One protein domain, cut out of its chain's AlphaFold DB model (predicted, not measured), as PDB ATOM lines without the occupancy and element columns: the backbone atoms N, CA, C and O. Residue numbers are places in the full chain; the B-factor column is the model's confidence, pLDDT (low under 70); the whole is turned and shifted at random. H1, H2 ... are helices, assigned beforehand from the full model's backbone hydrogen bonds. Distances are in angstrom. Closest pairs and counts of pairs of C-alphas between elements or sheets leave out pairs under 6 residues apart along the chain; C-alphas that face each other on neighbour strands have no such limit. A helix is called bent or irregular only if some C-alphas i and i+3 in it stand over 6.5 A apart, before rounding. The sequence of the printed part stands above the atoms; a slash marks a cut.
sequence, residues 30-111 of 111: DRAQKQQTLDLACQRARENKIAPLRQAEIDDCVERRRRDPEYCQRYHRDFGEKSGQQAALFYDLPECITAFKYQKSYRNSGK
ATOM      1  N   ASP A  30     166.003  22.472  85.987       90.31
ATOM      2  CA  ASP A  30     165.465  21.650  84.883       90.31
ATOM      3  C   ASP A  30     164.077  21.136  85.182       90.31
ATOM      4  O   ASP A  30     163.209  21.091  84.315       90.31
ATOM      5  N   ARG A  31     163.863  20.743  86.440       90.06
ATOM      6  CA  ARG A  31     162.567  20.257  86.902       90.06
ATOM      7  C   ARG A  31     161.520  21.355  86.821       90.06
ATOM      8  O   ARG A  31     160.421  21.102  86.334       90.06
ATOM      9  N   ALA A  32     161.863  22.572  87.245       92.81
ATOM     10  CA  ALA A  32     160.979  23.726  87.122       92.81
ATOM     11  C   ALA A  32     160.676  24.047  85.649       92.81
ATOM     12  O   ALA A  32     159.512  24.221  85.290       92.81
ATOM     13  N   GLN A  33     161.689  24.036  84.779       95.19
ATOM     14  CA  GLN A  33     161.522  24.251  83.339       95.19
ATOM     15  C   GLN A  33     160.648  23.174  82.687       95.19
ATOM     16  O   GLN A  33     159.764  23.474  81.875       95.19
ATOM     17  N   LYS A  34     160.851  21.907  83.058       95.75
ATOM     18  CA  LYS A  34     160.045  20.794  82.561       95.75
ATOM     19  C   LYS A  34     158.603  20.904  83.041       95.75
ATOM     20  O   LYS A  34     157.699  20.743  82.223       95.75
ATOM     21  N   GLN A  35     158.382  21.226  84.316       97.19
ATOM     22  CA  GLN A  35     157.047  21.464  84.862       97.19
ATOM     23  C   GLN A  35     156.349  22.602  84.111       97.19
ATOM     24  O   GLN A  35     155.255  22.398  83.601       97.19
ATOM     25  N   GLN A  36     157.015  23.746  83.939       97.81
ATOM     26  CA  GLN A  36     156.479  24.889  83.196       97.81
ATOM     27  C   GLN A  36     156.099  24.514  81.758       97.81
ATOM     28  O   GLN A  36     155.063  24.940  81.252       97.81
ATOM     29  N   THR A  37     156.914  23.687  81.099       98.25
ATOM     30  CA  THR A  37     156.629  23.201  79.741       98.25
ATOM     31  C   THR A  37     155.359  22.347  79.703       98.25
ATOM     32  O   THR A  37     154.531  22.512  78.807       98.25
ATOM     33  N   LEU A  38     155.188  21.443  80.672       98.44
ATOM     34  CA  LEU A  38     153.998  20.594  80.774       98.44
ATOM     35  C   LEU A  38     152.748  21.407  81.140       98.44
ATOM     36  O   LEU A  38     151.686  21.194  80.554       98.44
ATOM     37  N   ASP A  39     152.881  22.373  82.046       98.25
ATOM     38  CA  ASP A  39     151.791  23.267  82.440       98.25
ATOM     39  C   ASP A  39     151.325  24.122  81.257       98.25
ATOM     40  O   ASP A  39     150.126  24.266  81.029       98.25
ATOM     41  N   LEU A  40     152.259  24.630  80.448       98.56
ATOM     42  CA  LEU A  40     151.937  25.390  79.243       98.56
ATOM     43  C   LEU A  40     151.225  24.526  78.194       98.56
ATOM     44  O   LEU A  40     150.296  24.998  77.539       98.56
ATOM     45  N   ALA A  41     151.621  23.259  78.042       98.62
ATOM     46  CA  ALA A  41     150.914  22.322  77.170       98.62
ATOM     47  C   ALA A  41     149.469  22.091  77.649       98.62
ATOM     48  O   ALA A  41     148.541  22.193  76.847       98.62
ATOM     49  N   CYS A  42     149.269  21.878  78.955       98.56
ATOM     50  CA  CYS A  42     147.941  21.787  79.562       98.56
ATOM     51  C   CYS A  42     147.109  23.054  79.318       98.56
ATOM     52  O   CYS A  42     145.975  22.963  78.858       98.56
ATOM     53  N   GLN A  43     147.670  24.240  79.565       97.94
ATOM     54  CA  GLN A  43     146.962  25.509  79.372       97.94
ATOM     55  C   GLN A  43     146.523  25.714  77.920       97.94
ATOM     56  O   GLN A  43     145.375  26.072  77.684       97.94
ATOM     57  N   ARG A  44     147.392  25.432  76.942       98.50
ATOM     58  CA  ARG A  44     147.025  25.527  75.519       98.50
ATOM     59  C   ARG A  44     145.920  24.543  75.148       98.50
ATOM     60  O   ARG A  44     144.981  24.917  74.452       98.50
ATOM     61  N   ALA A  45     146.017  23.298  75.617       98.56
ATOM     62  CA  ALA A  45     144.999  22.284  75.360       98.56
ATOM     63  C   ALA A  45     143.641  22.684  75.963       98.56
ATOM     64  O   ALA A  45     142.614  22.561  75.293       98.56
ATOM     65  N   ARG A  46     143.643  23.230  77.187       98.19
ATOM     66  CA  ARG A  46     142.449  23.795  77.833       98.19
ATOM     67  C   ARG A  46     141.880  24.957  77.034       98.19
ATOM     68  O   ARG A  46     140.697  24.935  76.718       98.19
ATOM     69  N   GLU A  47     142.701  25.936  76.664       98.06
ATOM     70  CA  GLU A  47     142.229  27.131  75.957       98.06
ATOM     71  C   GLU A  47     141.588  26.781  74.607       98.06
ATOM     72  O   GLU A  47     140.534  27.316  74.275       98.06
ATOM     73  N   ASN A  48     142.120  25.786  73.888       98.44
ATOM     74  CA  ASN A  48     141.505  25.279  72.656       98.44
ATOM     75  C   ASN A  48     140.084  24.719  72.865       98.44
ATOM     76  O   ASN A  48     139.284  24.706  71.931       98.44
ATOM     77  N   LYS A  49     139.763  24.224  74.068       98.50
ATOM     78  CA  LYS A  49     138.415  23.759  74.437       98.50
ATOM     79  C   LYS A  49     137.549  24.882  74.998       98.50
ATOM     80  O   LYS A  49     136.352  24.914  74.731       98.50
ATOM     81  N   ILE A  50     138.144  25.793  75.763       98.19
ATOM     82  CA  ILE A  50     137.438  26.871  76.460       98.19
ATOM     83  C   ILE A  50     137.031  27.985  75.496       98.19
ATOM     84  O   ILE A  50     135.894  28.437  75.569       98.19
ATOM     85  N   ALA A  51     137.911  28.413  74.588       98.31
ATOM     86  CA  ALA A  51     137.671  29.545  73.694       98.31
ATOM     87  C   ALA A  51     136.339  29.478  72.914       98.31
ATOM     88  O   ALA A  51     135.583  30.449  72.985       98.31
ATOM     89  N   PRO A  52     135.980  28.370  72.227       98.31
ATOM     90  CA  PRO A  52     134.699  28.303  71.520       98.31
ATOM     91  C   PRO A  52     133.490  28.353  72.466       98.31
ATOM     92  O   PRO A  52     132.469  28.939  72.125       98.31
ATOM     93  N   LEU A  53     133.603  27.782  73.668       98.44
ATOM     94  CA  LEU A  53     132.529  27.818  74.666       98.44
ATOM     95  C   LEU A  53     132.373  29.213  75.277       98.44
ATOM     96  O   LEU A  53     131.257  29.689  75.448       98.44
ATOM     97  N   ARG A  54     133.491  29.897  75.544       98.38
ATOM     98  CA  ARG A  54     133.502  31.293  75.987       98.38
ATOM     99  C   ARG A  54     132.798  32.183  74.969       98.38
ATOM    100  O   ARG A  54     131.991  33.015  75.363       98.38
ATOM    101  N   GLN A  55     133.088  31.995  73.681       98.56
ATOM    102  CA  GLN A  55     132.427  32.754  72.624       98.56
ATOM    103  C   GLN A  55     130.923  32.467  72.587       98.56
ATOM    104  O   GLN A  55     130.142  33.409  72.573       98.56
ATOM    105  N   ALA A  56     130.511  31.199  72.681       98.50
ATOM    106  CA  ALA A  56     129.093  30.838  72.709       98.50
ATOM    107  C   ALA A  56     128.330  31.485  73.885       98.50
ATOM    108  O   ALA A  56     127.199  31.930  73.718       98.50
ATOM    109  N   GLU A  57     128.949  31.583  75.063       98.31
ATOM    110  CA  GLU A  57     128.359  32.277  76.216       98.31
ATOM    111  C   GLU A  57     128.278  33.800  76.013       98.31
ATOM    112  O   GLU A  57     127.297  34.433  76.410       98.31
ATOM    113  N   ILE A  58     129.285  34.398  75.367       98.69
ATOM    114  CA  ILE A  58     129.253  35.817  74.984       98.69
ATOM    115  C   ILE A  58     128.112  36.070  73.993       98.69
ATOM    116  O   ILE A  58     127.350  37.020  74.179       98.69
ATOM    117  N   ASP A  59     127.959  35.207  72.991       98.62
ATOM    118  CA  ASP A  59     126.911  35.323  71.979       98.62
ATOM    119  C   ASP A  59     125.520  35.165  72.620       98.62
ATOM    120  O   ASP A  59     124.649  36.008  72.409       98.62
ATOM    121  N   ASP A  60     125.319  34.185  73.514       98.62
ATOM    122  CA  ASP A  60     124.077  34.040  74.301       98.62
ATOM    123  C   ASP A  60     123.763  35.307  75.119       98.62
ATOM    124  O   ASP A  60     122.624  35.798  75.133       98.62
ATOM    125  N   CYS A  61     124.781  35.872  75.773       98.62
ATOM    126  CA  CYS A  61     124.669  37.091  76.568       98.62
ATOM    127  C   CYS A  61     124.203  38.295  75.727       98.62
ATOM    128  O   CYS A  61     123.312  39.044  76.152       98.62
ATOM    129  N   VAL A  62     124.744  38.465  74.521       98.62
ATOM    130  CA  VAL A  62     124.369  39.564  73.620       98.62
ATOM    131  C   VAL A  62     123.007  39.307  72.978       98.62
ATOM    132  O   VAL A  62     122.107  40.149  73.033       98.62
ATOM    133  N   GLU A  63     122.815  38.134  72.383       98.38
ATOM    134  CA  GLU A  63     121.676  37.865  71.511       98.38
ATOM    135  C   GLU A  63     120.403  37.556  72.289       98.38
ATOM    136  O   GLU A  63     119.331  38.078  71.967       98.38
ATOM    137  N   ARG A  64     120.504  36.721  73.326       97.44
ATOM    138  CA  ARG A  64     119.329  36.247  74.068       97.44
ATOM    139  C   ARG A  64     119.059  37.093  75.294       97.44
ATOM    140  O   ARG A  64     117.900  37.385  75.586       97.44
ATOM    141  N   ARG A  65     120.112  37.526  75.991       97.06
ATOM    142  CA  ARG A  65     119.978  38.361  77.199       97.06
ATOM    143  C   ARG A  65     120.003  39.860  76.905       97.06
ATOM    144  O   ARG A  65     119.786  40.641  77.832       97.06
ATOM    145  N   ARG A  66     120.219  40.253  75.638       97.62
ATOM    146  CA  ARG A  66     120.183  41.645  75.145       97.62
ATOM    147  C   ARG A  66     121.058  42.583  75.979       97.62
ATOM    148  O   ARG A  66     120.655  43.700  76.304       97.62
ATOM    149  N   ARG A  67     122.231  42.097  76.390       98.25
ATOM    150  CA  ARG A  67     123.209  42.876  77.154       98.25
ATOM    151  C   ARG A  67     124.191  43.586  76.227       98.25
ATOM    152  O   ARG A  67     124.356  43.219  75.068       98.25
ATOM    153  N   ASP A  68     124.823  44.608  76.787       98.19
ATOM    154  CA  ASP A  68     125.905  45.360  76.162       98.19
ATOM    155  C   ASP A  68     127.080  44.427  75.786       98.19
ATOM    156  O   ASP A  68     127.515  43.640  76.640       98.19
ATOM    157  N   PRO A  69     127.585  44.465  74.537       98.12
ATOM    158  CA  PRO A  69     128.665  43.585  74.090       98.12
ATOM    159  C   PRO A  69     129.931  43.693  74.944       98.12
ATOM    160  O   PRO A  69     130.517  42.677  75.324       98.12
ATOM    161  N   GLU A  70     130.336  44.909  75.307       98.31
ATOM    162  CA  GLU A  70     131.527  45.163  76.106       98.31
ATOM    163  C   GLU A  70     131.361  44.606  77.526       98.31
ATOM    164  O   GLU A  70     132.310  44.059  78.099       98.31
ATOM    165  N   TYR A  71     130.162  44.702  78.106       98.19
ATOM    166  CA  TYR A  71     129.832  44.012  79.352       98.19
ATOM    167  C   TYR A  71     129.987  42.491  79.221       98.19
ATOM    168  O   TYR A  71     130.677  41.897  80.053       98.19
ATOM    169  N   CYS A  72     129.400  41.865  78.196       98.44
ATOM    170  CA  CYS A  72     129.459  40.409  78.014       98.44
ATOM    171  C   CYS A  72     130.903  39.911  77.866       98.44
ATOM    172  O   CYS A  72     131.289  38.938  78.518       98.44
ATOM    173  N   GLN A  73     131.733  40.620  77.092       98.12
ATOM    174  CA  GLN A  73     133.156  40.300  76.941       98.12
ATOM    175  C   GLN A  73     133.905  40.358  78.277       98.12
ATOM    176  O   GLN A  73     134.631  39.427  78.626       98.12
ATOM    177  N   ARG A  74     133.716  41.428  79.061       97.69
ATOM    178  CA  ARG A  74     134.366  41.556  80.377       97.69
ATOM    179  C   ARG A  74     133.880  40.500  81.366       97.69
ATOM    180  O   ARG A  74     134.683  39.999  82.155       97.69
ATOM    181  N   TYR A  75     132.587  40.184  81.333       96.56
ATOM    182  CA  TYR A  75     131.959  39.229  82.240       96.56
ATOM    183  C   TYR A  75     132.445  37.797  81.986       96.56
ATOM    184  O   TYR A  75     132.816  37.102  82.929       96.56
ATOM    185  N   HIS A  76     132.535  37.382  80.721       96.88
ATOM    186  CA  HIS A  76     132.974  36.036  80.339       96.88
ATOM    187  C   HIS A  76     134.489  35.909  80.102       96.88
ATOM    188  O   HIS A  76     134.946  34.848  79.681       96.88
ATOM    189  N   ARG A  77     135.300  36.940  80.397       96.50
ATOM    190  CA  ARG A  77     136.753  36.926  80.125       96.50
ATOM    191  C   ARG A  77     137.476  35.723  80.751       96.50
ATOM    192  O   ARG A  77     138.321  35.114  80.107       96.50
ATOM    193  N   ASP A  78     137.088  35.358  81.975       95.25
ATOM    194  CA  ASP A  78     137.675  34.254  82.745       95.25
ATOM    195  C   ASP A  78     136.814  32.979  82.656       95.25
ATOM    196  O   ASP A  78     136.912  32.088  83.500       95.25
ATOM    197  N   PHE A  79     135.913  32.882  81.669       96.88
ATOM    198  CA  PHE A  79     135.098  31.684  81.490       96.88
ATOM    199  C   PHE A  79     135.995  30.449  81.363       96.88
ATOM    200  O   PHE A  79     136.970  30.456  80.613       96.88
ATOM    201  N   GLY A  80     135.645  29.390  82.093       95.62
ATOM    202  CA  GLY A  80     136.402  28.139  82.137       95.62
ATOM    203  C   GLY A  80     137.570  28.127  83.125       95.62
ATOM    204  O   GLY A  80     138.087  27.044  83.420       95.62
ATOM    205  N   GLU A  81     137.944  29.277  83.688       95.50
ATOM    206  CA  GLU A  81     138.929  29.377  84.762       95.50
ATOM    207  C   GLU A  81     138.304  29.162  86.143       95.50
ATOM    208  O   GLU A  81     137.083  29.127  86.322       95.50
ATOM    209  N   LYS A  82     139.160  28.969  87.151       93.06
ATOM    210  CA  LYS A  82     138.707  28.784  88.530       93.06
ATOM    211  C   LYS A  82     138.146  30.107  89.045       93.06
ATOM    212  O   LYS A  82     138.877  31.090  89.134       93.06
ATOM    213  N   SER A  83     136.887  30.104  89.469       88.81
ATOM    214  CA  SER A  83     136.231  31.284  90.033       88.81
ATOM    215  C   SER A  83     135.369  30.895  91.229       88.81
ATOM    216  O   SER A  83     134.482  30.049  91.122       88.81
ATOM    217  N   GLY A  84     135.646  31.483  92.396       87.50
ATOM    218  CA  GLY A  84     134.947  31.155  93.639       87.50
ATOM    219  C   GLY A  84     134.966  29.651  93.943       87.50
ATOM    220  O   GLY A  84     136.031  29.054  94.113       87.50
ATOM    221  N   GLN A  85     133.775  29.049  94.012       88.69
ATOM    222  CA  GLN A  85     133.583  27.611  94.246       88.69
ATOM    223  C   GLN A  85     133.594  26.772  92.957       88.69
ATOM    224  O   GLN A  85     133.650  25.546  93.030       88.69
ATOM    225  N   GLN A  86     133.548  27.402  91.782       87.12
ATOM    226  CA  GLN A  86     133.532  26.695  90.509       87.12
ATOM    227  C   GLN A  86     134.925  26.148  90.189       87.12
ATOM    228  O   GLN A  86     135.923  26.877  90.163       87.12
ATOM    229  N   ALA A  87     134.984  24.841  89.933       91.75
ATOM    230  CA  ALA A  87     136.185  24.203  89.428       91.75
ATOM    231  C   ALA A  87     136.479  24.694  88.005       91.75
ATOM    232  O   ALA A  87     135.578  24.845  87.179       91.75
ATOM    233  N   ALA A  88     137.757  24.918  87.723       95.12
ATOM    234  CA  ALA A  88     138.217  25.192  86.372       95.12
ATOM    235  C   ALA A  88     137.957  23.990  85.451       95.12
ATOM    236  O   ALA A  88     138.089  22.833  85.859       95.12
ATOM    237  N   LEU A  89     137.614  24.280  84.200       96.94
ATOM    238  CA  LEU A  89     137.228  23.273  83.217       96.94
ATOM    239  C   LEU A  89     138.449  22.601  82.567       96.94
ATOM    240  O   LEU A  89     139.526  23.195  82.480       96.94
ATOM    241  N   PHE A  90     138.244  21.379  82.062       98.00
ATOM    242  CA  PHE A  90     139.172  20.628  81.200       98.00
ATOM    243  C   PHE A  90     140.534  20.256  81.812       98.00
ATOM    244  O   PHE A  90     141.524  20.086  81.102       98.00
ATOM    245  N   TYR A  91     140.617  20.109  83.135       96.38
ATOM    246  CA  TYR A  91     141.838  19.623  83.796       96.38
ATOM    247  C   TYR A  91     142.063  18.104  83.677       96.38
ATOM    248  O   TYR A  91     143.119  17.603  84.063       96.38
ATOM    249  N   ASP A  92     141.096  17.380  83.125       96.94
ATOM    250  CA  ASP A  92     141.133  15.954  82.792       96.94
ATOM    251  C   ASP A  92     141.759  15.658  81.416       96.94
ATOM    252  O   ASP A  92     141.945  14.495  81.060       96.94
ATOM    253  N   LEU A  93     142.143  16.689  80.655       98.38
ATOM    254  CA  LEU A  93     142.868  16.525  79.395       98.38
ATOM    255  C   LEU A  93     144.218  15.808  79.600       98.38
ATOM    256  O   LEU A  93     144.874  15.996  80.634       98.38
ATOM    257  N   PRO A  94     144.680  15.003  78.623       98.56
ATOM    258  CA  PRO A  94     145.882  14.181  78.774       98.56
ATOM    259  C   PRO A  94     147.146  15.004  79.067       98.56
ATOM    260  O   PRO A  94     147.995  14.575  79.855       98.56
ATOM    261  N   GLU A  95     147.264  16.206  78.507       98.56
ATOM    262  CA  GLU A  95     148.358  17.145  78.775       98.56
ATOM    263  C   GLU A  95     148.362  17.585  80.244       98.56
ATOM    264  O   GLU A  95     149.407  17.591  80.897       98.56
ATOM    265  N   CYS A  96     147.183  17.880  80.791       98.25
ATOM    266  CA  CYS A  96     147.008  18.262  82.188       98.25
ATOM    267  C   CYS A  96     147.290  17.095  83.133       98.25
ATOM    268  O   CYS A  96     148.041  17.248  84.095       98.25
ATOM    269  N   ILE A  97     146.791  15.896  82.822       98.31
ATOM    270  CA  ILE A  97     147.115  14.678  83.576       98.31
ATOM    271  C   ILE A  97     148.631  14.451  83.601       98.31
ATOM    272  O   ILE A  97     149.184  14.091  84.641       98.31
ATOM    273  N   THR A  98     149.316  14.677  82.480       98.25
ATOM    274  CA  THR A  98     150.773  14.521  82.375       98.25
ATOM    275  C   THR A  98     151.504  15.534  83.253       98.25
ATOM    276  O   THR A  98     152.374  15.143  84.036       98.25
ATOM    277  N   ALA A  99     151.110  16.809  83.189       98.00
ATOM    278  CA  ALA A  99     151.653  17.867  84.036       98.00
ATOM    279  C   ALA A  99     151.473  17.559  85.532       98.00
ATOM    280  O   ALA A  99     152.431  17.633  86.306       98.00
ATOM    281  N   PHE A 100     150.278  17.117  85.935       97.06
ATOM    282  CA  PHE A 100     149.992  16.755  87.323       97.06
ATOM    283  C   PHE A 100     150.748  15.512  87.789       97.06
ATOM    284  O   PHE A 100     151.206  15.465  88.931       97.06
ATOM    285  N   LYS A 101     150.889  14.489  86.938       96.94
ATOM    286  CA  LYS A 101     151.659  13.284  87.274       96.94
ATOM    287  C   LYS A 101     153.133  13.614  87.494       96.94
ATOM    288  O   LYS A 101     153.694  13.160  88.490       96.94
ATOM    289  N   TYR A 102     153.726  14.433  86.623       96.31
ATOM    290  CA  TYR A 102     155.108  14.898  86.773       96.31
ATOM    291  C   TYR A 102     155.289  15.725  88.052       96.31
ATOM    292  O   TYR A 102     156.211  15.486  88.826       96.31
ATOM    293  N   GLN A 103     154.353  16.626  88.358       94.69
ATOM    294  CA  GLN A 103     154.387  17.387  89.607       94.69
ATOM    295  C   GLN A 103     154.332  16.470  90.842       94.69
ATOM    296  O   GLN A 103     155.066  16.658  91.818       94.69
ATOM    297  N   LYS A 104     153.449  15.463  90.814       93.75
ATOM    298  CA  LYS A 104     153.252  14.521  91.924       93.75
ATOM    299  C   LYS A 104     154.429  13.575  92.123       93.75
ATOM    300  O   LYS A 104     154.712  13.251  93.277       93.75
ATOM    301  N   SER A 105     155.112  13.147  91.058       90.62
ATOM    302  CA  SER A 105     156.229  12.206  91.188       90.62
ATOM    303  C   SER A 105     157.297  12.750  92.131       90.62
ATOM    304  O   SER A 105     157.735  12.030  93.016       90.62
ATOM    305  N   TYR A 106     157.617  14.044  92.054       78.19
ATOM    306  CA  TYR A 106     158.610  14.645  92.947       78.19
ATOM    307  C   TYR A 106     158.104  14.911  94.361       78.19
ATOM    308  O   TYR A 106     158.872  14.762  95.308       78.19
ATOM    309  N   ARG A 107     156.828  15.285  94.537       76.19
ATOM    310  CA  ARG A 107     156.260  15.480  95.884       76.19
ATOM    311  C   ARG A 107     156.310  14.198  96.713       76.19
ATOM    312  O   ARG A 107     156.491  14.270  97.921       76.19
ATOM    313  N   ASN A 108     156.162  13.050  96.057       72.25
ATOM    314  CA  ASN A 108     156.234  11.747  96.708       72.25
ATOM    315  C   ASN A 108     157.678  11.246  96.885       72.25
ATOM    316  O   ASN A 108     157.909  10.439  97.773       72.25
ATOM    317  N   SER A 109     158.643  11.729  96.094       61.81
ATOM    318  CA  SER A 109     160.073  11.395  96.242       61.81
ATOM    319  C   SER A 109     160.796  12.161  97.358       61.81
ATOM    320  O   SER A 109     161.956  11.873  97.625       61.81
ATOM    321  N   GLY A 110     160.161  13.168  97.963       57.78
ATOM    322  CA  GLY A 110     160.702  13.918  99.104       57.78
ATOM    323  C   GLY A 110     160.235  13.406 100.472       57.78
ATOM    324  O   GLY A 110     160.379  14.132 101.452       57.78
ATOM    325  N   LYS A 111     159.613  12.223 100.517       45.16
ATOM    326  CA  LYS A 111     159.171  11.527 101.731       45.16
ATOM    327  C   LYS A 111     160.039  10.309 102.000       45.16
ATOM    328  O   LYS A 111     160.463   9.682 101.005       45.16
TER     329      LYS A 111
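This is residues 30 to 111 of the 111 residues of an uncharacterized protein of Motilimonas pumilua (UniProt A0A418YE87). One long bent helix, H1, runs along most of the length of the model, and two shorter helices pack on it at different places: H3 on its first arm, H1a, running back the opposite way, and the small H2 on its second arm, H1b. Between H2 and H3 a long loop, residues 76 to 93, leads back along the model, and its residues 82 to 87 stick out. The printed part has 82 residues with three named helices, H1, H2 and H3 in that order, and no named strand; the class is all helix. The whole is loose, with a radius of gyration of the C-alphas of 16.7 A, and its outline is a rod spanning 55 by 23 by 18 A.

H1, residues 30 to 63, was assigned as one helix by its hydrogen bonds, but it is bent: C-alphas 49 and 52 are 6.6 A apart. Its arms are H1a, residues 30 to 49, and H1b, residues 52 to 63, and their lines stand at a steep tilt of 41 degrees. H1a touches H3, residues 94 to 109; their closest C-alphas, those of Cys 42 and Cys 96, are 4.5 A apart. These two run opposite ways at a shallow tilt of 29 degrees. H1b touches H2, residues 69 to 75, with its residues 58 to 62 alone; their closest C-alphas, those of Ile 58 and Cys 72, are 5.5 A apart. H1b and H2 run opposite ways at a steep tilt of 50 degrees. H2 is apart from H1a and from H3, and H1b is apart from H3. Each O i to N i+4 pair is within hydrogen-bond range in H1b and H2, against 15 of 16 in H1a and 10 of 12 in H3.

H1a begins at C-alpha 30, at (165.465, 21.650, 84.883), and measures 29.1 A from first to last C-alpha. H1b measures 16.2 A and ends at C-alpha 63, at (121.676, 37.865, 71.511). H2 is short, with seven residues from Pro 69 to Tyr 75. H3 measures 22.7 A from Pro 94 to Ser 109, whose C-alpha is at (160.073, 11.395, 96.242). H3 is neither bent nor irregular, but only just: C-alphas 103 and 106 are 6.0 A apart.

The two C-alphas farthest apart, those of Arg 66 and Lys 111, are 56.0 A apart. The printed part has no cut. The link from H1 to H2 is tight, with 5 residues, and that from H2 to H3 is long, with 18 residues, of which 82 to 87 stand free. The mean pLDDT of the printed part is 94.3, and residues 109 to 111 are under 70; Lys 111 is the chain's last residue.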